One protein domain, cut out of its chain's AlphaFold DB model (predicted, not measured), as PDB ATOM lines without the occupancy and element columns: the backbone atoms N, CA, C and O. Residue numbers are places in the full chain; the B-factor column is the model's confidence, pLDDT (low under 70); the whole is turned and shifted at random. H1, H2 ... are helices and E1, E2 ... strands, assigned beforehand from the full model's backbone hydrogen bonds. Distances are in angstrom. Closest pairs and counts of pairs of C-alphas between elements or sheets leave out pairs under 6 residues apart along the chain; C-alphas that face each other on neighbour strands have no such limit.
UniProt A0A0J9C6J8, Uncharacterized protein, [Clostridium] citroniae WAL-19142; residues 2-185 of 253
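AT A GLANCE: This is residues 2 to 185 of the 253 residues of an uncharacterized protein of [Clostridium] citroniae WAL-19142 (UniProt A0A0J9C6J8). A twisted sheet of four strands forms the core, with H3 and H5 over one face, H1 and H9 over the other, and H2 along the outside of edge strand E1. On the face that holds H1 and H9, and farther from the sheet than H9, H6, H7 and H8 gather round H9 into a helical head, while a long loop, residues 29 to 46, lies between H2 and E1 along the chain. The printed part has 184 residues with nine named helices and four named strands, in the order H1 H2 E1 E2 H3 H4 E3 H5 E4 H6 H7 H8 H9. The sheet's order is E1 E2 E3 E4, mixed, and the class is mixed, helices and strands. The whole is compact, with a radius of gyration of the C-alphas of 16.7 A and spans of 49 by 37 by 33 A.

IN THESE COORDINATES: Begin with the sheet: E1 is residues 47 to 53, 18.6 A long, and E2 is residues 59 to 64, 16.6 A. Find C-alpha 96 at (-26.913, 42.991, -27.848); from there E3, residues 96 to 103, runs 23.4 A. E4 is residues 127 to 133, 19.9 A. Around them look for H1 at residues 2 to 10, beginning at C-alpha 2 (-22.717, 38.831, -9.899), H2 at 18 to 28, H3 at 71 to 84, 20.6 A long, H4 at 91 to 95 and H5 at 110 to 120. Then come H6 at 135 to 145, H7 at 151 to 158, H8 at 161 to 170 and H9 at 173 to 184, which runs 16.5 A to C-alpha 184 at (-33.815, 35.707, -18.993).

HOW THE PARTS SIT: E1 and E2 are an antiparallel hairpin; look at N 49 and O 62, 2.8 A apart, within hydrogen-bond range. E2 and E3 are parallel, with N 99 and O 61 at 2.8 A, and so are E3 and E4, with N 100 and O 129 at 2.8 A. Residues 15 to 16 pair briefly, antiparallel, with residues 52 to 53 of E1. The domain has three layers, helices on both faces of a sheet: H3 and H5 on one face, H1 and H9 on the other. There are two strand-helix-strand units, two parallel neighbour strands with one or more helices between, and the crossover of each is right-handed: E2, H3 H4, E3 and E3, H5, E4. H3 has a height over the sheet of 9.0 A; H5, at 7.8 A, is over none of the strands. H3 and H5 only just touch, with 3 pairs of C-alphas within 8 A, through residue 72 alone of H3; the C-alphas of Leu 72 and Ile 119 are closest, 5.7 A. On the opposite face H9 is over E4 at a height of 9.7 A and runs along the strands, and H1 has a height of 9.5 A. H2 is on the sheet, the closest C-alphas of H2 and E1 being those of Met 21 and Ile 51, 6.7 A, and H4 only grazes the sheet with its residues 91 to 95. The hub is H9: it touches H6, about perpendicular at 85 degrees, with Leu 141 and Gly 174 the closest C-alphas at 3.9 A. It touches H7 at Val 158 and Ser 179, C-alphas 7.0 A apart, and H8 at Phe 167 and Tyr 175, 6.8 A. H1 and H3 are apart. Every O i to N i+4 pair is within hydrogen-bond range in H1, H5, H6, H7, H8 and H9; H2 has 5 of 7, H3 9 of 10, and H4 0 of 1, with 1 of 2 O i to N i+3 pairs.

THE WHOLE: The C-alphas farthest apart are those of Gly 30 and Asn 169, 51.1 A. The printed part has no cut, and the link from H2 to E1, 18 residues, is long. The mean pLDDT of the printed part is 87.7; look for values under 70 at residues 25 to 44.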
ATOM      1  N   ILE A   2     -23.671  38.389  -8.851       90.19
ATOM      2  CA  ILE A   2     -22.717  38.831  -9.899       90.19
ATOM      3  C   ILE A   2     -21.675  37.743 -10.215       90.19
ATOM      4  O   ILE A   2     -21.618  37.286 -11.341       90.19
ATOM      5  N   LYS A   3     -20.978  37.209  -9.201       92.06
ATOM      6  CA  LYS A   3     -20.001  36.112  -9.371       92.06
ATOM      7  C   LYS A   3     -20.569  34.841 -10.026       92.06
ATOM      8  O   LYS A   3     -19.835  34.132 -10.701       92.06
ATOM      9  N   ILE A   4     -21.850  34.540  -9.808       95.31
ATOM     10  CA  ILE A   4     -22.527  33.393 -10.430       95.31
ATOM     11  C   ILE A   4     -22.746  33.680 -11.914       95.31
ATOM     12  O   ILE A   4     -22.374  32.872 -12.755       95.31
ATOM     13  N   ILE A   5     -23.308  34.849 -12.229       96.12
ATOM     14  CA  ILE A   5     -23.551  35.280 -13.607       96.12
ATOM     15  C   ILE A   5     -22.237  35.387 -14.385       96.12
ATOM     16  O   ILE A   5     -22.174  34.909 -15.512       96.12
ATOM     17  N   ASP A   6     -21.178  35.922 -13.772       93.75
ATOM     18  CA  ASP A   6     -19.844  35.986 -14.372       93.75
ATOM     19  C   ASP A   6     -19.377  34.583 -14.798       93.75
ATOM     20  O   ASP A   6     -19.016  34.379 -15.956       93.75
ATOM     21  N   LYS A   7     -19.493  33.589 -13.904       95.62
ATOM     22  CA  LYS A   7     -19.166  32.193 -14.222       95.62
ATOM     23  C   LYS A   7     -20.066  31.594 -15.302       95.62
ATOM     24  O   LYS A   7     -19.571  30.806 -16.100       95.62
ATOM     25  N   ILE A   8     -21.353  31.942 -15.343       96.25
ATOM     26  CA  ILE A   8     -22.259  31.497 -16.413       96.25
ATOM     27  C   ILE A   8     -21.766  32.023 -17.760       96.25
ATOM     28  O   ILE A   8     -21.645  31.245 -18.694       96.25
ATOM     29  N   PHE A   9     -21.437  33.307 -17.884       95.75
ATOM     30  CA  PHE A   9     -20.914  33.835 -19.145       95.75
ATOM     31  C   PHE A   9     -19.570  33.181 -19.520       95.75
ATOM     32  O   PHE A   9     -19.418  32.677 -20.633       95.75
ATOM     33  N   GLU A  10     -18.622  33.115 -18.583       93.94
ATOM     34  CA  GLU A  10     -17.284  32.550 -18.818       93.94
ATOM     35  C   GLU A  10     -17.313  31.072 -19.231       93.94
ATOM     36  O   GLU A  10     -16.572  30.658 -20.120       93.94
ATOM     37  N   GLN A  11     -18.178  30.265 -18.610       94.88
ATOM     38  CA  GLN A  11     -18.280  28.830 -18.891       94.88
ATOM     39  C   GLN A  11     -19.145  28.508 -20.119       94.88
ATOM     40  O   GLN A  11     -19.269  27.335 -20.468       94.88
ATOM     41  N   ASN A  12     -19.715  29.525 -20.781       93.00
ATOM     42  CA  ASN A  12     -20.593  29.388 -21.949       93.00
ATOM     43  C   ASN A  12     -20.131  30.242 -23.137       93.00
ATOM     44  O   ASN A  12     -20.938  30.828 -23.853       93.00
ATOM     45  N   SER A  13     -18.813  30.286 -23.356       92.19
ATOM     46  CA  SER A  13     -18.173  30.879 -24.542       92.19
ATOM     47  C   SER A  13     -18.306  32.399 -24.675       92.19
ATOM     48  O   SER A  13     -18.142  32.937 -25.771       92.19
ATOM     49  N   PHE A  14     -18.544  33.114 -23.574       94.56
ATOM     50  CA  PHE A  14     -18.431  34.568 -23.551       94.56
ATOM     51  C   PHE A  14     -17.114  35.021 -22.919       94.56
ATOM     52  O   PHE A  14     -16.662  34.505 -21.900       94.56
ATOM     53  N   ALA A  15     -16.530  36.059 -23.503       93.12
ATOM     54  CA  ALA A  15     -15.347  36.746 -23.016       93.12
ATOM     55  C   ALA A  15     -15.693  38.162 -22.540       93.12
ATOM     56  O   ALA A  15     -16.570  38.840 -23.079       93.12
ATOM     57  N   LEU A  16     -14.960  38.643 -21.536       92.44
ATOM     58  CA  LEU A  16     -15.111  40.000 -21.020       92.44
ATOM     59  C   LEU A  16     -14.501  41.031 -21.984       92.44
ATOM     60  O   LEU A  16     -13.311  40.983 -22.307       92.44
ATOM     61  N   LEU A  17     -15.280  42.042 -22.372       89.12
ATOM     62  CA  LEU A  17     -14.825  43.158 -23.202       89.12
ATOM     63  C   LEU A  17     -14.104  44.226 -22.357       89.12
ATOM     64  O   LEU A  17     -14.591  45.338 -22.136       89.12
ATOM     65  N   THR A  18     -12.907  43.883 -21.885       81.69
ATOM     66  CA  THR A  18     -12.112  44.682 -20.932       81.69
ATOM     67  C   THR A  18     -11.795  46.103 -21.410       81.69
ATOM     68  O   THR A  18     -11.830  47.036 -20.612       81.69
ATOM     69  N   LYS A  19     -11.527  46.302 -22.709       74.94
ATOM     70  CA  LYS A  19     -11.229  47.632 -23.278       74.94
ATOM     71  C   LYS A  19     -12.402  48.603 -23.148       74.94
ATOM     72  O   LYS A  19     -12.206  49.742 -22.736       74.94
ATOM     73  N   ALA A  20     -13.614  48.148 -23.469       73.44
ATOM     74  CA  ALA A  20     -14.812  48.965 -23.314       73.44
ATOM     75  C   ALA A  20     -15.069  49.251 -21.830       73.44
ATOM     76  O   ALA A  20     -15.275  50.406 -21.466       73.44
ATOM     77  N   MET A  21     -14.957  48.227 -20.975       79.56
ATOM     78  CA  MET A  21     -15.130  48.364 -19.525       79.56
ATOM     79  C   MET A  21     -14.234  49.447 -18.916       79.56
ATOM     80  O   MET A  21     -14.752  50.306 -18.210       79.56
ATOM     81  N   LYS A  22     -12.934  49.467 -19.244       76.75
ATOM     82  CA  LYS A  22     -11.989  50.476 -18.729       76.75
ATOM     83  C   LYS A  22     -12.440  51.908 -19.010       76.75
ATOM     84  O   LYS A  22     -12.441  52.743 -18.112       76.75
ATOM     85  N   LYS A  23     -12.921  52.171 -20.225       74.44
ATOM     86  CA  LYS A  23     -13.402  53.497 -20.627       74.44
ATOM     87  C   LYS A  23     -14.665  53.934 -19.882       74.44
ATOM     88  O   LYS A  23     -14.792  55.110 -19.547       74.44
ATOM     89  N   PHE A  24     -15.590  53.008 -19.623       71.88
ATOM     90  CA  PHE A  24     -16.780  53.302 -18.816       71.88
ATOM     91  C   PHE A  24     -16.408  53.574 -17.354       71.88
ATOM     92  O   PHE A  24     -16.931  54.510 -16.758       71.88
ATOM     93  N   THR A  25     -15.451  52.828 -16.794       67.50
ATOM     94  CA  THR A  25     -14.997  53.031 -15.409       67.50
ATOM     95  C   THR A  25     -14.159  54.299 -15.222       67.50
ATOM     96  O   THR A  25     -14.305  54.974 -14.208       67.50
ATOM     97  N   GLU A  26     -13.331  54.678 -16.204       65.62
ATOM     98  CA  GLU A  26     -12.510  55.903 -16.165       65.62
ATOM     99  C   GLU A  26     -13.356  57.182 -16.096       65.62
ATOM    100  O   GLU A  26     -12.948  58.164 -15.476       65.62
ATOM    101  N   LYS A  27     -14.551  57.168 -16.699       57.22
ATOM    102  CA  LYS A  27     -15.519  58.265 -16.591       57.22
ATOM    103  C   LYS A  27     -16.229  58.319 -15.243       57.22
ATOM    104  O   LYS A  27     -16.627  59.410 -14.837       57.22
ATOM    105  N   GLU A  28     -16.410  57.182 -14.571       54.75
ATOM    106  CA  GLU A  28     -17.148  57.135 -13.310       54.75
ATOM    107  C   GLU A  28     -16.292  57.482 -12.087       54.75
ATOM    108  O   GLU A  28     -16.862  58.136 -11.230       54.75
ATOM    109  N   HIS A  29     -14.985  57.150 -12.008       46.94
ATOM    110  CA  HIS A  29     -13.985  57.703 -11.058       46.94
ATOM    111  C   HIS A  29     -12.565  57.133 -11.306       46.94
ATOM    112  O   HIS A  29     -12.399  55.972 -11.669       46.94
ATOM    113  N   GLY A  30     -11.516  57.928 -11.056       41.88
ATOM    114  CA  GLY A  30     -10.114  57.541 -11.260       41.88
ATOM    115  C   GLY A  30      -9.649  56.296 -10.481       41.88
ATOM    116  O   GLY A  30      -9.837  56.183  -9.272       41.88
ATOM    117  N   THR A  31      -8.975  55.391 -11.202       39.53
ATOM    118  CA  THR A  31      -7.940  54.449 -10.721       39.53
ATOM    119  C   THR A  31      -8.248  53.591  -9.483       39.53
ATOM    120  O   THR A  31      -7.419  53.529  -8.580       39.53
ATOM    121  N   ASN A  32      -9.376  52.877  -9.420       39.56
ATOM    122  CA  ASN A  32      -9.478  51.707  -8.526       39.56
ATOM    123  C   ASN A  32     -10.503  50.671  -9.026       39.56
ATOM    124  O   ASN A  32     -11.681  50.719  -8.679       39.56
ATOM    125  N   GLU A  33     -10.027  49.713  -9.829       44.62
ATOM    126  CA  GLU A  33     -10.819  48.647 -10.469       44.62
ATOM    127  C   GLU A  33     -11.421  47.627  -9.463       44.62
ATOM    128  O   GLU A  33     -12.449  47.015  -9.749       44.62
ATOM    129  N   GLU A  34     -10.855  47.469  -8.257       39.47
ATOM    130  CA  GLU A  34     -11.243  46.392  -7.319       39.47
ATOM    131  C   GLU A  34     -12.407  46.727  -6.365       39.47
ATOM    132  O   GLU A  34     -13.113  45.827  -5.911       39.47
ATOM    133  N   LYS A  35     -12.688  48.006  -6.074       40.50
ATOM    134  CA  LYS A  35     -13.769  48.388  -5.131       40.50
ATOM    135  C   LYS A  35     -15.166  48.436  -5.755       40.50
ATOM    136  O   LYS A  35     -16.154  48.578  -5.033       40.50
ATOM    137  N   PHE A  36     -15.256  48.300  -7.074       41.00
ATOM    138  CA  PHE A  36     -16.494  48.468  -7.831       41.00
ATOM    139  C   PHE A  36     -17.281  47.165  -8.021       41.00
ATOM    140  O   PHE A  36     -18.385  47.203  -8.548       41.00
ATOM    141  N   MET A  37     -16.748  46.010  -7.610       46.50
ATOM    142  CA  MET A  37     -17.301  44.715  -8.032       46.50
ATOM    143  C   MET A  37     -18.249  44.033  -7.053       46.50
ATOM    144  O   MET A  37     -19.196  43.394  -7.504       46.50
ATOM    145  N   ASP A  38     -18.063  44.227  -5.749       44.56
ATOM    146  CA  ASP A  38     -18.847  43.504  -4.737       44.56
ATOM    147  C   ASP A  38     -19.857  44.384  -3.978       44.56
ATOM    148  O   ASP A  38     -20.760  43.860  -3.331       44.56
ATOM    149  N   ASN A  39     -19.794  45.715  -4.114       44.06
ATOM    150  CA  ASN A  39     -20.791  46.602  -3.519       44.06
ATOM    151  C   ASN A  39     -21.848  46.995  -4.563       44.06
ATOM    152  O   ASN A  39     -21.591  47.761  -5.501       44.06
ATOM    153  N   LEU A  40     -23.079  46.503  -4.381       51.91
ATOM    154  CA  LEU A  40     -24.264  47.250  -4.808       51.91
ATOM    155  C   LEU A  40     -24.068  48.690  -4.330       51.91
ATOM    156  O   LEU A  40     -23.678  48.885  -3.178       51.91
ATOM    157  N   SER A  41     -24.229  49.665  -5.230       51.47
ATOM    158  CA  SER A  41     -24.085  51.084  -4.897       51.47
ATOM    159  C   SER A  41     -24.737  51.333  -3.535       51.47
ATOM    160  O   SER A  41     -25.913  50.997  -3.355       51.47
ATOM    161  N   LYS A  42     -23.975  51.866  -2.566       47.66
ATOM    162  CA  LYS A  42     -24.518  52.230  -1.244       47.66
ATOM    163  C   LYS A  42     -25.718  53.180  -1.378       47.66
ATOM    164  O   LYS A  42     -26.568  53.201  -0.496       47.66
ATOM    165  N   ASP A  43     -25.828  53.840  -2.530       56.47
ATOM    166  CA  ASP A  43     -26.847  54.826  -2.872       56.47
ATOM    167  C   ASP A  43     -27.973  54.255  -3.759       56.47
ATOM    168  O   ASP A  43     -28.848  54.990  -4.204       56.47
ATOM    169  N   GLY A  44     -27.978  52.947  -4.053       68.12
ATOM    170  CA  GLY A  44     -29.031  52.290  -4.843       68.12
ATOM    171  C   GLY A  44     -29.006  52.573  -6.353       68.12
ATOM    172  O   GLY A  44     -29.862  52.051  -7.067       68.12
ATOM    173  N   LYS A  45     -28.021  53.339  -6.837       82.69
ATOM    174  CA  LYS A  45     -27.836  53.704  -8.252       82.69
ATOM    175  C   LYS A  45     -27.547  52.481  -9.130       82.69
ATOM    176  O   LYS A  45     -26.866  51.545  -8.698       82.69
ATOM    177  N   THR A  46     -28.012  52.512 -10.377       88.62
ATOM    178  CA  THR A  46     -27.627  51.551 -11.416       88.62
ATOM    179  C   THR A  46     -26.159  51.705 -11.789       88.62
ATOM    180  O   THR A  46     -25.680  52.811 -12.030       88.62
ATOM    181  N   VAL A  47     -25.458  50.576 -11.862       88.75
ATOM    182  CA  VAL A  47     -24.029  50.520 -12.164       88.75
ATOM    183  C   VAL A  47     -23.760  49.498 -13.265       88.75
ATOM    184  O   VAL A  47     -24.250  48.367 -13.185       88.75
ATOM    185  N   LEU A  48     -22.941  49.870 -14.254       89.62
ATOM    186  CA  LEU A  48     -22.392  48.937 -15.237       89.62
ATOM    187  C   LEU A  48     -21.296  48.078 -14.604       89.62
ATOM    188  O   LEU A  48     -20.288  48.589 -14.126       89.62
ATOM    189  N   ARG A  49     -21.493  46.757 -14.592       89.12
ATOM    190  CA  ARG A  49     -20.575  45.797 -13.959       89.12
ATOM    191  C   ARG A  49     -19.660  45.125 -14.969       89.12
ATOM    192  O   ARG A  49     -18.460  45.005 -14.716       89.12
ATOM    193  N   ARG A  50     -20.216  44.644 -16.084       91.50
ATOM    194  CA  ARG A  50     -19.501  43.845 -17.092       91.50
ATOM    195  C   ARG A  50     -20.104  44.049 -18.478       91.50
ATOM    196  O   ARG A  50     -21.285  44.367 -18.601       91.50
ATOM    197  N   ILE A  51     -19.291  43.816 -19.505       93.25
ATOM    198  CA  ILE A  51     -19.736  43.684 -20.895       93.25
ATOM    199  C   ILE A  51     -19.159  42.376 -21.426       93.25
ATOM    200  O   ILE A  51     -17.941  42.235 -21.505       93.25
ATOM    201  N   TYR A  52     -20.022  41.440 -21.788       94.81
ATOM    202  CA  TYR A  52     -19.651  40.140 -22.335       94.81
ATOM    203  C   TYR A  52     -19.850  40.118 -23.840       94.81
ATOM    204  O   TYR A  52     -20.796  40.727 -24.329       94.81
ATOM    205  N   VAL A  53     -18.975  39.422 -24.560       94.06
ATOM    206  CA  VAL A  53     -19.094  39.182 -26.003       94.06
ATOM    207  C   VAL A  53     -18.722  37.743 -26.343       94.06
ATOM    208  O   VAL A  53     -17.892  37.166 -25.646       94.06
ATOM    209  N   ASN A  54     -19.285  37.171 -27.402       91.50
ATOM    210  CA  ASN A  54     -18.884  35.854 -27.912       91.50
ATOM    211  C   ASN A  54     -18.424  35.921 -29.380       91.50
ATOM    212  O   ASN A  54     -18.331  36.995 -29.980       91.50
ATOM    213  N   GLU A  55     -18.085  34.763 -29.948       88.62
ATOM    214  CA  GLU A  55     -17.606  34.640 -31.332       88.62
ATOM    215  C   GLU A  55     -18.708  34.885 -32.375       88.62
ATOM    216  O   GLU A  55     -18.407  35.219 -33.519       88.62
ATOM    217  N   GLN A  56     -19.977  34.774 -31.979       88.31
ATOM    218  CA  GLN A  56     -21.163  35.022 -32.801       88.31
ATOM    219  C   GLN A  56     -21.590  36.501 -32.808       88.31
ATOM    220  O   GLN A  56     -22.713  36.820 -33.199       88.31
ATOM    221  N   ASP A  57     -20.706  37.406 -32.374       89.00
ATOM    222  CA  ASP A  57     -20.972  38.838 -32.223       89.00
ATOM    223  C   ASP A  57     -22.155  39.159 -31.275       89.00
ATOM    224  O   ASP A  57     -22.707  40.261 -31.321       89.00
ATOM    225  N   GLU A  58     -22.542  38.246 -30.376       91.50
ATOM    226  CA  GLU A  58     -23.519  38.552 -29.327       91.50
ATOM    227  C   GLU A  58     -22.857  39.341 -28.207       91.50
ATOM    228  O   GLU A  58     -21.731  39.039 -27.808       91.50
ATOM    229  N   MET A  59     -23.563  40.327 -27.656       93.31
ATOM    230  CA  MET A  59     -23.036  41.169 -26.584       93.31
ATOM    231  C   MET A  59     -24.028  41.321 -25.435       93.31
ATOM    232  O   MET A  59     -25.190  41.631 -25.653       93.31
ATOM    233  N   TYR A  60     -23.575  41.178 -24.192       94.94
ATOM    234  CA  TYR A  60     -24.419  41.357 -23.011       94.94
ATOM    235  C   TYR A  60     -23.854  42.400 -22.061       94.94
ATOM    236  O   TYR A  60     -22.717  42.303 -21.602       94.94
ATOM    237  N   PHE A  61     -24.680  43.383 -21.720       94.31
ATOM    238  CA  PHE A  61     -24.408  44.332 -20.649       94.31
ATOM    239  C   PHE A  61     -24.911  43.761 -19.331       94.31
ATOM    240  O   PHE A  61     -26.097  43.466 -19.203       94.31
ATOM    241  N   LEU A  62     -24.031  43.651 -18.339       95.06
ATOM    242  CA  LEU A  62     -24.414  43.307 -16.978       95.06
ATOM    243  C   LEU A  62     -24.509  44.580 -16.143       95.06
ATOM    244  O   LEU A  62     -23.492  45.197 -15.812       95.06
ATOM    245  N   LEU A  63     -25.731  44.957 -15.788       94.38
ATOM    246  CA  LEU A  63     -26.017  46.059 -14.876       94.38
ATOM    247  C   LEU A  63     -26.410  45.521 -13.501       94.38
ATOM    248  O   LEU A  63     -26.919  44.408 -13.380       94.38
ATOM    249  N   GLY A  64     -26.218  46.319 -12.452       92.31
ATOM    250  CA  GLY A  64     -26.723  45.969 -11.126       92.31
ATOM    251  C   GLY A  64     -27.055  47.173 -10.258       92.31
ATOM    252  O   GLY A  64     -26.301  48.148 -10.232       92.31
ATOM    253  N   GLY A  65     -28.157  47.078  -9.516       91.31
ATOM    254  CA  GLY A  65     -28.657  48.134  -8.636       91.31
ATOM    255  C   GLY A  65     -29.978  47.762  -7.959       91.31
ATOM    256  O   GLY A  65     -30.502  46.657  -8.136       91.31
ATOM    257  N   LYS A  66     -30.521  48.678  -7.151       91.94
ATOM    258  CA  LYS A  66     -31.865  48.530  -6.576       91.94
ATOM    259  C   LYS A  66     -32.893  49.106  -7.547       91.94
ATOM    260  O   LYS A  66     -32.694  50.204  -8.063       91.94
ATOM    261  N   LEU A  67     -34.013  48.407  -7.732       92.81
ATOM    262  CA  LEU A  67     -35.139  48.942  -8.497       92.81
ATOM    263  C   LEU A  67     -35.721  50.182  -7.809       92.81
ATOM    264  O   LEU A  67     -36.184  50.117  -6.670       92.81
ATOM    265  N   ASN A  68     -35.721  51.298  -8.528       91.62
ATOM    266  CA  ASN A  68     -36.286  52.578  -8.127       91.62
ATOM    267  C   ASN A  68     -36.888  53.291  -9.356       91.62
ATOM    268  O   ASN A  68     -36.881  52.766 -10.467       91.62
ATOM    269  N   GLU A  69     -37.473  54.472  -9.170       91.31
ATOM    270  CA  GLU A  69     -38.171  55.214 -10.239       91.31
ATOM    271  C   GLU A  69     -37.247  55.691 -11.364       91.31
ATOM    272  O   GLU A  69     -37.676  55.811 -12.508       91.31
ATOM    273  N   ASN A  70     -35.966  55.901 -11.066       92.62
ATOM    274  CA  ASN A  70     -34.978  56.369 -12.029       92.62
ATOM    275  C   ASN A  70     -34.275  55.227 -12.768       92.62
ATOM    276  O   ASN A  70     -33.580  55.494 -13.747       92.62
ATOM    277  N   THR A  71     -34.464  53.969 -12.354       94.62
ATOM    278  CA  THR A  71     -33.723  52.823 -12.902       94.62
ATOM    279  C   THR A  71     -33.803  52.751 -14.426       94.62
ATOM    280  O   THR A  71     -32.777  52.576 -15.075       94.62
ATOM    281  N   LEU A  72     -34.984  52.940 -15.025       95.75
ATOM    282  CA  LEU A  72     -35.120  52.911 -16.486       95.75
ATOM    283  C   LEU A  72     -34.306  54.022 -17.167       95.75
ATOM    284  O   LEU A  72     -33.630  53.768 -18.162       95.75
ATOM    285  N   ASN A  73     -34.336  55.240 -16.624       95.06
ATOM    286  CA  ASN A  73     -33.592  56.370 -17.177       95.06
ATOM    287  C   ASN A  73     -32.079  56.141 -17.079       95.06
ATOM    288  O   ASN A  73     -31.352  56.421 -18.029       95.06
ATOM    289  N   GLU A  74     -31.607  55.584 -15.961       94.56
ATOM    290  CA  GLU A  74     -30.199  55.223 -15.772       94.56
ATOM    291  C   GLU A  74     -29.759  54.129 -16.754       94.56
ATOM    292  O   GLU A  74     -28.710  54.247 -17.386       94.56
ATOM    293  N   VAL A  75     -30.585  53.093 -16.939       95.12
ATOM    294  CA  VAL A  75     -30.353  52.030 -17.928       95.12
ATOM    295  C   VAL A  75     -30.262  52.614 -19.341       95.12
ATOM    296  O   VAL A  75     -29.318  52.315 -20.071       95.12
ATOM    297  N   ILE A  76     -31.203  53.484 -19.720       95.00
ATOM    298  CA  ILE A  76     -31.219  54.151 -21.029       95.00
ATOM    299  C   ILE A  76     -29.967  55.008 -21.232       95.00
ATOM    300  O   ILE A  76     -29.390  54.977 -22.317       95.00
ATOM    301  N   ALA A  77     -29.529  55.744 -20.209       93.06
ATOM    302  CA  ALA A  77     -28.330  56.573 -20.291       93.06
ATOM    303  C   ALA A  77     -27.075  55.730 -20.574       93.06
ATOM    304  O   ALA A  77     -26.290  56.082 -21.457       93.06
ATOM    305  N   ILE A  78     -26.926  54.585 -19.897       91.62
ATOM    306  CA  ILE A  78     -25.808  53.661 -20.136       91.62
ATOM    307  C   ILE A  78     -25.877  53.079 -21.556       91.62
ATOM    308  O   ILE A  78     -24.867  53.054 -22.263       91.62
ATOM    309  N   CYS A  79     -27.062  52.658 -22.012       92.31
ATOM    310  CA  CYS A  79     -27.233  52.147 -23.375       92.31
ATOM    311  C   CYS A  79     -26.905  53.209 -24.436       92.31
ATOM    312  O   CYS A  79     -26.221  52.910 -25.414       92.31
ATOM    313  N   ALA A  80     -27.345  54.452 -24.234       91.88
ATOM    314  CA  ALA A  80     -27.057  55.560 -25.140       91.88
ATOM    315  C   ALA A  80     -25.552  55.842 -25.242       91.88
ATOM    316  O   ALA A  80     -25.038  56.077 -26.335       91.88
ATOM    317  N   GLU A  81     -24.829  55.772 -24.123       89.38
ATOM    318  CA  GLU A  81     -23.376  55.922 -24.121       89.38
ATOM    319  C   GLU A  81     -22.677  54.776 -24.867       89.38
ATOM    320  O   GLU A  81     -21.730  55.000 -25.629       89.38
ATOM    321  N   ALA A  82     -23.161  53.548 -24.693       87.81
ATOM    322  CA  ALA A  82     -22.620  52.390 -25.383       87.81
ATOM    323  C   ALA A  82     -22.854  52.420 -26.900       87.81
ATOM    324  O   ALA A  82     -21.945  52.073 -27.659       87.81
ATOM    325  N   GLU A  83     -24.004  52.923 -27.351       87.62
ATOM    326  CA  GLU A  83     -24.332  53.067 -28.774       87.62
ATOM    327  C   GLU A  83     -23.323  53.962 -29.518       87.62
ATOM    328  O   GLU A  83     -22.927  53.687 -30.654       87.62
ATOM    329  N   VAL A  84     -22.832  55.014 -28.858       88.50
ATOM    330  CA  VAL A  84     -21.864  55.958 -29.443       88.50
ATOM    331  C   VAL A  84     -20.402  55.602 -29.141       88.50
ATOM    332  O   VAL A  84     -19.485  56.246 -29.662       88.50
ATOM    333  N   SER A  85     -20.144  54.572 -28.330       86.75
ATOM    334  CA  SER A  85     -18.789  54.200 -27.913       86.75
ATOM    335  C   SER A  85     -17.979  53.582 -29.052       86.75
ATOM    336  O   SER A  85     -18.351  52.565 -29.633       86.75
ATOM    337  N   ARG A  86     -16.803  54.156 -29.330       86.38
ATOM    338  CA  ARG A  86     -15.854  53.635 -30.334       86.38
ATOM    339  C   ARG A  86     -15.158  52.330 -29.928       86.38
ATOM    340  O   ARG A  86     -14.598  51.674 -30.797       86.38
ATOM    341  N   GLU A  87     -15.198  51.954 -28.648       87.31
ATOM    342  CA  GLU A  87     -14.581  50.702 -28.166       87.31
ATOM    343  C   GLU A  87     -15.454  49.475 -28.436       87.31
ATOM    344  O   GLU A  87     -14.983  48.341 -28.379       87.31
ATOM    345  N   ILE A  88     -16.740  49.701 -28.712       86.31
ATOM    346  CA  ILE A  88     -17.700  48.654 -29.037       86.31
ATOM    347  C   ILE A  88     -17.761  48.542 -30.553       86.31
ATOM    348  O   ILE A  88     -18.069  49.512 -31.254       86.31
ATOM    349  N   ARG A  89     -17.457  47.345 -31.063       86.25
ATOM    350  CA  ARG A  89     -17.556  47.048 -32.493       86.25
ATOM    351  C   ARG A  89     -18.995  47.246 -32.958       86.25
ATOM    352  O   ARG A  89     -19.937  46.917 -32.246       86.25
ATOM    353  N   LYS A  90     -19.162  47.747 -34.184       85.62
ATOM    354  CA  LYS A  90     -20.495  47.929 -34.776       85.62
ATOM    355  C   LYS A  90     -21.261  46.607 -34.901       85.62
ATOM    356  O   LYS A  90     -22.471  46.631 -34.726       85.62
ATOM    357  N   SER A  91     -20.568  45.491 -35.167       85.06
ATOM    358  CA  SER A  91     -21.179  44.156 -35.276       85.06
ATOM    359  C   SER A  91     -21.916  43.762 -33.999       85.06
ATOM    360  O   SER A  91     -23.063  43.353 -34.073       85.06
ATOM    361  N   TYR A  92     -21.334  44.021 -32.827       86.38
ATOM    362  CA  TYR A  92     -21.943  43.677 -31.539       86.38
ATOM    363  C   TYR A  92     -23.285  44.370 -31.262       86.38
ATOM    364  O   TYR A  92     -24.079  43.885 -30.463       86.38
ATOM    365  N   ARG A  93     -23.565  45.514 -31.896       82.44
ATOM    366  CA  ARG A  93     -24.788  46.293 -31.630       82.44
ATOM    367  C   ARG A  93     -26.033  45.700 -32.280       82.44
ATOM    368  O   ARG A  93     -27.141  46.031 -31.869       82.44
ATOM    369  N   SER A  94     -25.878  44.833 -33.281       82.44
ATOM    370  CA  SER A  94     -27.021  44.173 -33.922       82.44
ATOM    371  C   SER A  94     -27.619  43.070 -33.047       82.44
ATOM    372  O   SER A  94     -28.811  42.792 -33.162       82.44
ATOM    373  N   ASN A  95     -26.823  42.473 -32.153       85.50
ATOM    374  CA  ASN A  95     -27.249  41.378 -31.287       85.50
ATOM    375  C   ASN A  95     -26.799  41.580 -29.835       85.50
ATOM    376  O   ASN A  95     -26.141  40.728 -29.239       85.50
ATOM    377  N   TRP A  96     -27.160  42.730 -29.262       90.62
ATOM    378  CA  TRP A  96     -26.913  42.991 -27.848       90.62
ATOM    379  C   TRP A  96     -28.142  42.864 -26.952       90.62
ATOM    380  O   TRP A  96     -29.259  43.259 -27.305       90.62
ATOM    381  N   GLY A  97     -27.906  42.314 -25.766       94.19
ATOM    382  CA  GLY A  97     -28.838  42.210 -24.658       94.19
ATOM    383  C   GLY A  97     -28.310  42.915 -23.412       94.19
ATOM    384  O   GLY A  97     -27.134  43.268 -23.297       94.19
ATOM    385  N   LEU A  98     -29.197  43.120 -22.450       95.88
ATOM    386  CA  LEU A  98     -28.874  43.694 -21.154       95.88
ATOM    387  C   LEU A  98     -29.516  42.856 -20.062       95.88
ATOM    388  O   LEU A  98     -30.718  42.611 -20.103       95.88
ATOM    389  N   LEU A  99     -28.721  42.465 -19.071       97.44
ATOM    390  CA  LEU A  99     -29.180  41.813 -17.855       97.44
ATOM    391  C   LEU A  99     -29.008  42.774 -16.674       97.44
ATOM    392  O   LEU A  99     -27.890  43.142 -16.316       97.44
ATOM    393  N   TYR A 100     -30.116  43.174 -16.060       96.94
ATOM    394  CA  TYR A 100     -30.147  43.987 -14.852       96.94
ATOM    395  C   TYR A 100     -30.326  43.095 -13.626       96.94
ATOM    396  O   TYR A 100     -31.369  42.465 -13.452       96.94
ATOM    397  N   LEU A 101     -29.324  43.065 -12.754       96.25
ATOM    398  CA  LEU A 101     -29.354  42.315 -11.506       96.25
ATOM    399  C   LEU A 101     -29.881  43.174 -10.363       96.25
ATOM    400  O   LEU A 101     -29.319  44.231 -10.063       96.25
ATOM    401  N   THR A 102     -30.904  42.683  -9.663       94.94
ATOM    402  CA  THR A 102     -31.458  43.393  -8.506       94.94
ATOM    403  C   THR A 102     -31.710  42.468  -7.313       94.94
ATOM    404  O   THR A 102     -32.361  41.436  -7.464       94.94
ATOM    405  N   PRO A 103     -31.180  42.780  -6.119       93.44
ATOM    406  CA  PRO A 103     -31.506  42.019  -4.922       93.44
ATOM    407  C   PRO A 103     -32.923  42.362  -4.442       93.44
ATOM    408  O   PRO A 103     -33.345  43.521  -4.491       93.44
ATOM    409  N   VAL A 104     -33.640  41.366  -3.936       93.31
ATOM    410  CA  VAL A 104     -34.944  41.514  -3.279       93.31
ATOM    411  C   VAL A 104     -34.979  40.672  -2.011       93.31
ATOM    412  O   VAL A 104     -34.324  39.639  -1.938       93.31
ATOM    413  N   ASP A 105     -35.771  41.070  -1.017       87.94
ATOM    414  CA  ASP A 105     -35.804  40.340   0.259       87.94
ATOM    415  C   ASP A 105     -36.431  38.944   0.112       87.94
ATOM    416  O   ASP A 105     -35.942  37.962   0.669       87.94
ATOM    417  N   LYS A 106     -37.528  38.848  -0.650       85.38
ATOM    418  CA  LYS A 106     -38.219  37.586  -0.962       85.38
ATOM    419  C   LYS A 106     -38.781  37.604  -2.375       85.38
ATOM    420  O   LYS A 106     -38.299  36.906  -3.252       85.38
ATOM    421  N   THR A 107     -39.793  38.438  -2.588       89.31
ATOM    422  CA  THR A 107     -40.507  38.572  -3.858       89.31
ATOM    423  C   THR A 107     -40.600  40.039  -4.238       89.31
ATOM    424  O   THR A 107     -40.563  40.916  -3.375       89.31
ATOM    425  N   LEU A 108     -40.761  40.312  -5.530       94.00
ATOM    426  CA  LEU A 108     -41.023  41.667  -5.999       94.00
ATOM    427  C   LEU A 108     -42.357  42.172  -5.440       94.00
ATOM    428  O   LEU A 108     -43.373  41.479  -5.513       94.00
ATOM    429  N   THR A 109     -42.367  43.403  -4.937       95.56
ATOM    430  CA  THR A 109     -43.613  44.138  -4.685       95.56
ATOM    431  C   THR A 109     -44.286  44.503  -6.008       95.56
ATOM    432  O   THR A 109     -43.631  44.564  -7.049       95.56
ATOM    433  N   TRP A 110     -45.582  44.817  -5.980       95.25
ATOM    434  CA  TRP A 110     -46.321  45.266  -7.169       95.25
ATOM    435  C   TRP A 110     -45.637  46.439  -7.893       95.25
ATOM    436  O   TRP A 110     -45.493  46.446  -9.113       95.25
ATOM    437  N   GLU A 111     -45.130  47.409  -7.133       95.00
ATOM    438  CA  GLU A 111     -44.428  48.565  -7.694       95.00
ATOM    439  C   GLU A 111     -43.049  48.206  -8.265       95.00
ATOM    440  O   GLU A 111     -42.562  48.864  -9.183       95.00
ATOM    441  N   GLN A 112     -42.391  47.164  -7.756       95.56
ATOM    442  CA  GLN A 112     -41.173  46.639  -8.374       95.56
ATOM    443  C   GLN A 112     -41.493  45.836  -9.641       95.56
ATOM    444  O   GLN A 112     -40.780  45.984 -10.627       95.56
ATOM    445  N   GLN A 113     -42.581  45.057  -9.661       96.62
ATOM    446  CA  GLN A 113     -43.038  44.326 -10.851       96.62
ATOM    447  C   GLN A 113     -43.364  45.276 -12.008       96.62
ATOM    448  O   GLN A 113     -42.880  45.069 -13.116       96.62
ATOM    449  N   LYS A 114     -44.089  46.373 -11.746       96.94
ATOM    450  CA  LYS A 114     -44.322  47.427 -12.748       96.94
ATOM    451  C   LYS A 114     -43.018  47.973 -13.326       96.94
ATOM    452  O   LYS A 114     -42.907  48.133 -14.536       96.94
ATOM    453  N   ARG A 115     -42.025  48.244 -12.475       96.00
ATOM    454  CA  ARG A 115     -40.709  48.738 -12.916       96.00
ATOM    455  C   ARG A 115     -39.966  47.702 -13.757       96.00
ATOM    456  O   ARG A 115     -39.370  48.071 -14.761       96.00
ATOM    457  N   VAL A 116     -40.033  46.422 -13.384       97.38
ATOM    458  CA  VAL A 116     -39.502  45.322 -14.204       97.38
ATOM    459  C   VAL A 116     -40.137  45.347 -15.592       97.38
ATOM    460  O   VAL A 116     -39.404  45.427 -16.572       97.38
ATOM    461  N   MET A 117     -41.470  45.384 -15.681       97.38
ATOM    462  CA  MET A 117     -42.179  45.446 -16.966       97.38
ATOM    463  C   MET A 117     -41.764  46.671 -17.788       97.38
ATOM    464  O   MET A 117     -41.410  46.538 -18.952       97.38
ATOM    465  N   GLN A 118     -41.706  47.855 -17.171       97.25
ATOM    466  CA  GLN A 118     -41.266  49.083 -17.843       97.25
ATOM    467  C   GLN A 118     -39.851  48.978 -18.424       97.25
ATOM    468  O   GLN A 118     -39.579  49.566 -19.470       97.25
ATOM    469  N   ILE A 119     -38.944  48.263 -17.752       97.44
ATOM    470  CA  ILE A 119     -37.580  48.035 -18.239       97.44
ATOM    471  C   ILE A 119     -37.581  47.015 -19.379       97.44
ATOM    472  O   ILE A 119     -36.992  47.288 -20.422       97.44
ATOM    473  N   GLU A 120     -38.235  45.867 -19.207       96.88
ATOM    474  CA  GLU A 120     -38.205  44.772 -20.186       96.88
ATOM    475  C   GLU A 120     -38.977  45.100 -21.475       96.88
ATOM    476  O   GLU A 120     -38.519  44.770 -22.568       96.88
ATOM    477  N   GLU A 121     -40.096  45.821 -21.377       96.56
ATOM    478  CA  GLU A 121     -40.921  46.237 -22.523       96.56
ATOM    479  C   GLU A 121     -40.361  47.476 -23.248       96.56
ATOM    480  O   GLU A 121     -40.841  47.872 -24.316       96.56
ATOM    481  N   ASN A 122     -39.324  48.115 -22.698       96.69
ATOM    482  CA  ASN A 122     -38.707  49.271 -23.328       96.69
ATOM    483  C   ASN A 122     -37.978  48.879 -24.626       96.69
ATOM    484  O   ASN A 122     -36.915  48.257 -24.597       96.69
ATOM    485  N   LYS A 123     -38.491  49.351 -25.765       93.94
ATOM    486  CA  LYS A 123     -37.985  49.026 -27.113       93.94
ATOM    487  C   LYS A 123     -36.671  49.699 -27.539       93.94
ATOM    488  O   LYS A 123     -36.197  49.437 -28.640       93.94
ATOM    489  N   TYR A 124     -36.111  50.618 -26.752       93.00
ATOM    490  CA  TYR A 124     -34.938  51.387 -27.184       93.00
ATOM    491  C   TYR A 124     -33.634  50.596 -27.004       93.00
ATOM    492  O   TYR A 124     -33.457  49.929 -25.991       93.00
ATOM    493  N   PHE A 125     -32.687  50.744 -27.934       92.44
ATOM    494  CA  PHE A 125     -31.331  50.161 -27.916       92.44
ATOM    495  C   PHE A 125     -31.252  48.634 -28.034       92.44
ATOM    496  O   PHE A 125     -30.759  48.131 -29.037       92.44
ATOM    497  N   CYS A 126     -31.694  47.899 -27.015       93.56
ATOM    498  CA  CYS A 126     -31.457  46.464 -26.866       93.56
ATOM    499  C   CYS A 126     -32.610  45.756 -26.147       93.56
ATOM    500  O   CYS A 126     -33.440  46.394 -25.487       93.56
ATOM    501  N   ARG A 127     -32.611  44.420 -26.234       94.69
ATOM    502  CA  ARG A 127     -33.433  43.555 -25.376       94.69
ATOM    503  C   ARG A 127     -32.943  43.683 -23.935       94.69
ATOM    504  O   ARG A 127     -31.742  43.582 -23.688       94.69
ATOM    505  N   LYS A 128     -33.855  43.922 -22.996       96.12
ATOM    506  CA  LYS A 128     -33.534  44.117 -21.578       96.12
ATOM    507  C   LYS A 128     -34.228  43.048 -20.758       96.12
ATOM    508  O   LYS A 128     -35.403  42.772 -20.964       96.12
ATOM    509  N   TYR A 129     -33.486  42.500 -19.816       97.50
ATOM    510  CA  TYR A 129     -33.924  41.465 -18.904       97.50
ATOM    511  C   TYR A 129     -33.616  41.923 -17.489       97.50
ATOM    512  O   TYR A 129     -32.512  42.396 -17.214       97.50
ATOM    513  N   VAL A 130     -34.568  41.778 -16.578       97.50
ATOM    514  CA  VAL A 130     -34.359  42.013 -15.154       97.50
ATOM    515  C   VAL A 130     -34.375  40.671 -14.440       97.50
ATOM    516  O   VAL A 130     -35.361  39.936 -14.471       97.50
ATOM    517  N   LEU A 131     -33.270  40.362 -13.771       97.19
ATOM    518  CA  LEU A 131     -33.137  39.185 -12.929       97.19
ATOM    519  C   LEU A 131     -33.069  39.637 -11.472       97.19
ATOM    520  O   LEU A 131     -32.079  40.221 -11.018       97.19
ATOM    521  N   TRP A 132     -34.145  39.357 -10.740       96.00
ATOM    522  CA  TRP A 132     -34.178  39.545  -9.299       96.00
ATOM    523  C   TRP A 132     -33.778  38.270  -8.562       96.00
ATOM    524  O   TRP A 132     -33.973  37.153  -9.054       96.00
ATOM    525  N   TYR A 133     -33.218  38.447  -7.372       95.94
ATOM    526  CA  TYR A 133     -32.821  37.342  -6.509       95.94
ATOM    527  C   TYR A 133     -32.828  37.758  -5.039       95.94
ATOM    528  O   TYR A 133     -32.501  38.896  -4.712       95.94
ATOM    529  N   SER A 134     -33.152  36.820  -4.161       95.25
ATOM    530  CA  SER A 134     -32.867  36.909  -2.728       95.25
ATOM    531  C   SER A 134     -31.535  36.243  -2.384       95.25
ATOM    532  O   SER A 134     -31.008  35.436  -3.154       95.25
ATOM    533  N   ASP A 135     -30.991  36.549  -1.207       94.44
ATOM    534  CA  ASP A 135     -29.756  35.909  -0.735       94.44
ATOM    535  C   ASP A 135     -29.926  34.389  -0.597       94.44
ATOM    536  O   ASP A 135     -29.067  33.633  -1.041       94.44
ATOM    537  N   GLY A 136     -31.089  33.927  -0.122       95.50
ATOM    538  CA  GLY A 136     -31.378  32.495  -0.026       95.50
ATOM    539  C   GLY A 136     -31.514  31.790  -1.384       95.50
ATOM    540  O   GLY A 136     -31.225  30.602  -1.487       95.50
ATOM    541  N   GLU A 137     -31.948  32.491  -2.437       96.31
ATOM    542  CA  GLU A 137     -31.925  31.948  -3.805       96.31
ATOM    543  C   GLU A 137     -30.504  31.862  -4.349       96.31
ATOM    544  O   GLU A 137     -30.145  30.862  -4.963       96.31
ATOM    545  N   LYS A 138     -29.686  32.888  -4.092       95.81
ATOM    546  CA  LYS A 138     -28.275  32.903  -4.477       95.81
ATOM    547  C   LYS A 138     -27.515  31.740  -3.827       95.81
ATOM    548  O   LYS A 138     -26.822  31.027  -4.542       95.81
ATOM    549  N   GLU A 139     -27.645  31.555  -2.515       96.81
ATOM    550  CA  GLU A 139     -26.979  30.474  -1.772       96.81
ATOM    551  C   GLU A 139     -27.429  29.097  -2.273       96.81
ATOM    552  O   GLU A 139     -26.605  28.272  -2.659       96.81
ATOM    553  N   SER A 140     -28.744  28.884  -2.385       96.94
ATOM    554  CA  SER A 140     -29.294  27.617  -2.880       96.94
ATOM    555  C   SER A 140     -28.883  27.317  -4.329       96.94
ATOM    556  O   SER A 140     -28.710  26.155  -4.687       96.94
ATOM    557  N   LEU A 141     -28.701  28.339  -5.173       97.44
ATOM    558  CA  LEU A 141     -28.177  28.179  -6.532       97.44
ATOM    559  C   LEU A 141     -26.680  27.825  -6.541       97.44
ATOM    560  O   LEU A 141     -26.245  27.020  -7.361       97.44
ATOM    561  N   GLU A 142     -25.880  28.417  -5.650       96.88
ATOM    562  CA  GLU A 142     -24.457  28.079  -5.494       96.88
ATOM    563  C   GLU A 142     -24.276  26.611  -5.084       96.88
ATOM    564  O   GLU A 142     -23.455  25.911  -5.680       96.88
ATOM    565  N   GLU A 143     -25.090  26.133  -4.141       96.75
ATOM    566  CA  GLU A 143     -25.125  24.729  -3.716       96.75
ATOM    567  C   GLU A 143     -25.566  23.790  -4.841       96.75
ATOM    568  O   GLU A 143     -24.918  22.772  -5.077       96.75
ATOM    569  N   LEU A 144     -26.635  24.146  -5.562       96.38
ATOM    570  CA  LEU A 144     -27.193  23.332  -6.643       96.38
ATOM    571  C   LEU A 144     -26.197  23.141  -7.795       96.38
ATOM    572  O   LEU A 144     -26.064  22.042  -8.328       96.38
ATOM    573  N   CYS A 145     -25.474  24.198  -8.167       95.81
ATOM    574  CA  CYS A 145     -24.537  24.156  -9.288       95.81
ATOM    575  C   CYS A 145     -23.137  23.656  -8.901       95.81
ATOM    576  O   CYS A 145     -22.347  23.335  -9.788       95.81
ATOM    577  N   GLN A 146     -22.789  23.637  -7.608       94.88
ATOM    578  CA  GLN A 146     -21.483  23.188  -7.093       94.88
ATOM    579  C   GLN A 146     -20.279  23.824  -7.818       94.88
ATOM    580  O   GLN A 146     -19.241  23.204  -8.037       94.88
ATOM    581  N   GLY A 147     -20.419  25.088  -8.233       93.50
ATOM    582  CA  GLY A 147     -19.385  25.830  -8.962       93.50
ATOM    583  C   GLY A 147     -19.281  25.542 -10.468       93.50
ATOM    584  O   GLY A 147     -18.504  26.232 -11.138       93.50
ATOM    585  N   ASN A 148     -20.060  24.598 -11.004       96.62
ATOM    586  CA  ASN A 148     -20.162  24.298 -12.430       96.62
ATOM    587  C   ASN A 148     -21.406  24.968 -13.036       96.62
ATOM    588  O   ASN A 148     -22.544  24.586 -12.778       96.62
ATOM    589  N   TYR A 149     -21.175  25.969 -13.872       96.38
ATOM    590  CA  TYR A 149     -22.187  26.796 -14.527       96.38
ATOM    591  C   TYR A 149     -22.169  26.650 -16.056       96.38
ATOM    592  O   TYR A 149     -22.724  27.486 -16.767       96.38
ATOM    593  N   SER A 150     -21.533  25.597 -16.574       93.62
ATOM    594  CA  SER A 150     -21.600  25.251 -17.995       93.62
ATOM    595  C   SER A 150     -23.026  24.863 -18.396       93.62
ATOM    596  O   SER A 150     -23.735  24.220 -17.619       93.62
ATOM    597  N   SER A 151     -23.433  25.184 -19.625       91.25
ATOM    598  CA  SER A 151     -24.764  24.870 -20.159       91.25
ATOM    599  C   SER A 151     -25.085  23.392 -20.020       91.25
ATOM    600  O   SER A 151     -26.201  23.048 -19.670       91.25
ATOM    601  N   LYS A 152     -24.098  22.504 -20.189       90.88
ATOM    602  CA  LYS A 152     -24.284  21.061 -19.993       90.88
ATOM    603  C   LYS A 152     -24.768  20.722 -18.578       90.88
ATOM    604  O   LYS A 152     -25.713  19.955 -18.420       90.88
ATOM    605  N   ASN A 153     -24.119  21.275 -17.552       94.31
ATOM    606  CA  ASN A 153     -24.501  21.023 -16.162       94.31
ATOM    607  C   ASN A 153     -25.850  21.666 -15.839       94.31
ATOM    608  O   ASN A 153     -26.724  21.029 -15.263       94.31
ATOM    609  N   LEU A 154     -26.033  22.915 -16.259       94.62
ATOM    610  CA  LEU A 154     -27.262  23.652 -16.009       94.62
ATOM    611  C   LEU A 154     -28.467  22.988 -16.708       94.62
ATOM    612  O   LEU A 154     -29.510  22.848 -16.070       94.62
ATOM    613  N   ASN A 155     -28.300  22.471 -17.934       92.19
ATOM    614  CA  ASN A 155     -29.332  21.719 -18.662       92.19
ATOM    615  C   ASN A 155     -29.689  20.451 -17.886       92.19
ATOM    616  O   ASN A 155     -30.858  20.239 -17.584       92.19
ATOM    617  N   SER A 156     -28.688  19.683 -17.434       92.25
ATOM    618  CA  SER A 156     -28.945  18.466 -16.653       92.25
ATOM    619  C   SER A 156     -29.697  18.706 -15.343       92.25
ATOM    620  O   SER A 156     -30.388  17.811 -14.870       92.25
ATOM    621  N   ILE A 157     -29.581  19.901 -14.753       94.31
ATOM    622  CA  ILE A 157     -30.325  20.274 -13.548       94.31
ATOM    623  C   ILE A 157     -31.767  20.629 -13.917       94.31
ATOM    624  O   ILE A 157     -32.688  20.138 -13.272       94.31
ATOM    625  N   VAL A 158     -31.967  21.466 -14.940       91.75
ATOM    626  CA  VAL A 158     -33.299  21.925 -15.378       91.75
ATOM    627  C   VAL A 158     -34.136  20.794 -15.985       91.75
ATOM    628  O   VAL A 158     -35.350  20.769 -15.821       91.75
ATOM    629  N   GLU A 159     -33.506  19.832 -16.649       89.81
ATOM    630  CA  GLU A 159     -34.177  18.672 -17.250       89.81
ATOM    631  C   GLU A 159     -34.456  17.555 -16.230       89.81
ATOM    632  O   GLU A 159     -35.182  16.600 -16.517       89.81
ATOM    633  N   ASN A 160     -33.912  17.658 -15.015       91.56
ATOM    634  CA  ASN A 160     -34.090  16.645 -13.987       91.56
ATOM    635  C   ASN A 160     -35.504  16.700 -13.385       91.56
ATOM    636  O   ASN A 160     -35.896  17.666 -12.721       91.56
ATOM    637  N   TYR A 161     -36.247  15.605 -13.558       89.81
ATOM    638  CA  TYR A 161     -37.617  15.490 -13.067       89.81
ATOM    639  C   TYR A 161     -37.735  15.601 -11.541       89.81
ATOM    640  O   TYR A 161     -38.716  16.165 -11.058       89.81
ATOM    641  N   ASP A 162     -36.762  15.112 -10.769       93.00
ATOM    642  CA  ASP A 162     -36.812  15.170  -9.307       93.00
ATOM    643  C   ASP A 162     -36.682  16.613  -8.814       93.00
ATOM    644  O   ASP A 162     -37.473  17.045  -7.970       93.00
ATOM    645  N   PHE A 163     -35.764  17.395  -9.394       92.69
ATOM    646  CA  PHE A 163     -35.655  18.822  -9.079       92.69
ATOM    647  C   PHE A 163     -36.912  19.592  -9.489       92.69
ATOM    648  O   PHE A 163     -37.418  20.404  -8.708       92.69
ATOM    649  N   PHE A 164     -37.473  19.296 -10.666       91.94
ATOM    650  CA  PHE A 164     -38.740  19.881 -11.101       91.94
ATOM    651  C   PHE A 164     -39.904  19.518 -10.163       91.94
ATOM    652  O   PHE A 164     -40.689  20.384  -9.768       91.94
ATOM    653  N   SER A 165     -40.011  18.249  -9.771       92.12
ATOM    654  CA  SER A 165     -41.041  17.744  -8.860       92.12
ATOM    655  C   SER A 165     -40.925  18.392  -7.480       92.12
ATOM    656  O   SER A 165     -41.919  18.871  -6.927       92.12
ATOM    657  N   GLN A 166     -39.708  18.497  -6.944       93.38
ATOM    658  CA  GLN A 166     -39.445  19.169  -5.674       93.38
ATOM    659  C   GLN A 166     -39.799  20.658  -5.737       93.38
ATOM    660  O   GLN A 166     -40.448  21.180  -4.825       93.38
ATOM    661  N   PHE A 167     -39.430  21.337  -6.825       93.38
ATOM    662  CA  PHE A 167     -39.825  22.720  -7.074       93.38
ATOM    663  C   PHE A 167     -41.351  22.875  -7.074       93.38
ATOM    664  O   PHE A 167     -41.874  23.730  -6.362       93.38
ATOM    665  N   LYS A 168     -42.069  22.017  -7.807       91.88
ATOM    666  CA  LYS A 168     -43.531  22.080  -7.934       91.88
ATOM    667  C   LYS A 168     -44.262  21.818  -6.614       91.88
ATOM    668  O   LYS A 168     -45.266  22.469  -6.342       91.88
ATOM    669  N   ASN A 169     -43.787  20.860  -5.819       92.88
ATOM    670  CA  ASN A 169     -44.518  20.368  -4.648       92.88
ATOM    671  C   ASN A 169     -44.150  21.093  -3.346       92.88
ATOM    672  O   ASN A 169     -45.018  21.322  -2.508       92.88
ATOM    673  N   SER A 170     -42.876  21.443  -3.161       91.75
ATOM    674  CA  SER A 170     -42.365  22.030  -1.910       91.75
ATOM    675  C   SER A 170     -41.623  23.355  -2.095       91.75
ATOM    676  O   SER A 170     -41.268  23.996  -1.106       91.75
ATOM    677  N   GLY A 171     -41.393  23.779  -3.341       90.81
ATOM    678  CA  GLY A 171     -40.506  24.888  -3.670       90.81
ATOM    679  C   GLY A 171     -39.031  24.481  -3.602       90.81
ATOM    680  O   GLY A 171     -38.605  23.731  -2.726       90.81
ATOM    681  N   HIS A 172     -38.227  25.003  -4.527       94.38
ATOM    682  CA  HIS A 172     -36.774  24.839  -4.515       94.38
ATOM    683  C   HIS A 172     -36.123  26.135  -5.001       94.38
ATOM    684  O   HIS A 172     -36.086  26.410  -6.196       94.38
ATOM    685  N   LYS A 173     -35.570  26.925  -4.075       94.81
ATOM    686  CA  LYS A 173     -35.072  28.286  -4.356       94.81
ATOM    687  C   LYS A 173     -33.988  28.332  -5.439       94.81
ATOM    688  O   LYS A 173     -34.068  29.156  -6.343       94.81
ATOM    689  N   GLY A 174     -32.998  27.436  -5.368       96.06
ATOM    690  CA  GLY A 174     -31.937  27.338  -6.376       96.06
ATOM    691  C   GLY A 174     -32.480  27.016  -7.769       96.06
ATOM    692  O   GLY A 174     -32.178  27.729  -8.720       96.06
ATOM    693  N   TYR A 175     -33.349  26.008  -7.875       96.19
ATOM    694  CA  TYR A 175     -34.010  25.626  -9.122       96.19
ATOM    695  C   TYR A 175     -34.923  26.728  -9.678       96.19
ATOM    696  O   TYR A 175     -34.914  26.986 -10.879       96.19
ATOM    697  N   GLU A 176     -35.677  27.428  -8.825       94.94
ATOM    698  CA  GLU A 176     -36.497  28.577  -9.227       94.94
ATOM    699  C   GLU A 176     -35.623  29.701  -9.799       94.94
ATOM    700  O   GLU A 176     -35.899  30.228 -10.878       94.94
ATOM    701  N   CYS A 177     -34.528  30.033  -9.109       96.06
ATOM    702  CA  CYS A 177     -33.573  31.034  -9.567       96.06
ATOM    703  C   CYS A 177     -32.934  30.631 -10.904       96.06
ATOM    704  O   CYS A 177     -32.891  31.442 -11.829       96.06
ATOM    705  N   LEU A 178     -32.509  29.368 -11.036       96.38
ATOM    706  CA  LEU A 178     -31.955  28.821 -12.272       96.38
ATOM    707  C   LEU A 178     -32.969  28.877 -13.419       96.38
ATOM    708  O   LEU A 178     -32.642  29.347 -14.505       96.38
ATOM    709  N   SER A 179     -34.220  28.491 -13.168       94.56
ATOM    710  CA  SER A 179     -35.302  28.562 -14.156       94.56
ATOM    711  C   SER A 179     -35.521  29.998 -14.642       94.56
ATOM    712  O   SER A 179     -35.653  30.239 -15.842       94.56
ATOM    713  N   ARG A 180     -35.484  30.989 -13.735       94.88
ATOM    714  CA  ARG A 180     -35.533  32.407 -14.130       94.88
ATOM    715  C   ARG A 180     -34.322  32.807 -14.971       94.88
ATOM    716  O   ARG A 180     -34.498  33.551 -15.930       94.88
ATOM    717  N   ILE A 181     -33.119  32.320 -14.664       95.88
ATOM    718  CA  ILE A 181     -31.923  32.574 -15.484       95.88
ATOM    719  C   ILE A 181     -32.116  32.047 -16.913       95.88
ATOM    720  O   ILE A 181     -31.873  32.806 -17.847       95.88
ATOM    721  N   TYR A 182     -32.621  30.822 -17.092       93.81
ATOM    722  CA  TYR A 182     -32.922  30.260 -18.421       93.81
ATOM    723  C   TYR A 182     -33.904  31.121 -19.215       93.81
ATOM    724  O   TYR A 182     -33.688  31.401 -20.388       93.81
ATOM    725  N   ILE A 183     -34.960  31.611 -18.559       91.50
ATOM    726  CA  ILE A 183     -35.949  32.489 -19.200       91.50
ATOM    727  C   ILE A 183     -35.323  33.833 -19.611       91.50
ATOM    728  O   ILE A 183     -35.703  34.415 -20.629       91.50
ATOM    729  N   LYS A 184     -34.396  34.367 -18.805       93.69
ATOM    730  CA  LYS A 184     -33.815  35.707 -18.993       93.69
ATOM    731  C   LYS A 184     -32.556  35.727 -19.863       93.69
ATOM    732  O   LYS A 184     -32.181  36.802 -20.322       93.69
ATOM    733  N   LEU A 185     -31.903  34.589 -20.094       91.94
ATOM    734  CA  LEU A 185     -30.685  34.484 -20.899       91.94
ATOM    735  C   LEU A 185     -30.914  33.561 -22.102       91.94
ATOM    736  O   LEU A 185     -30.650  32.372 -22.005       91.94
TER     737      LEU A 185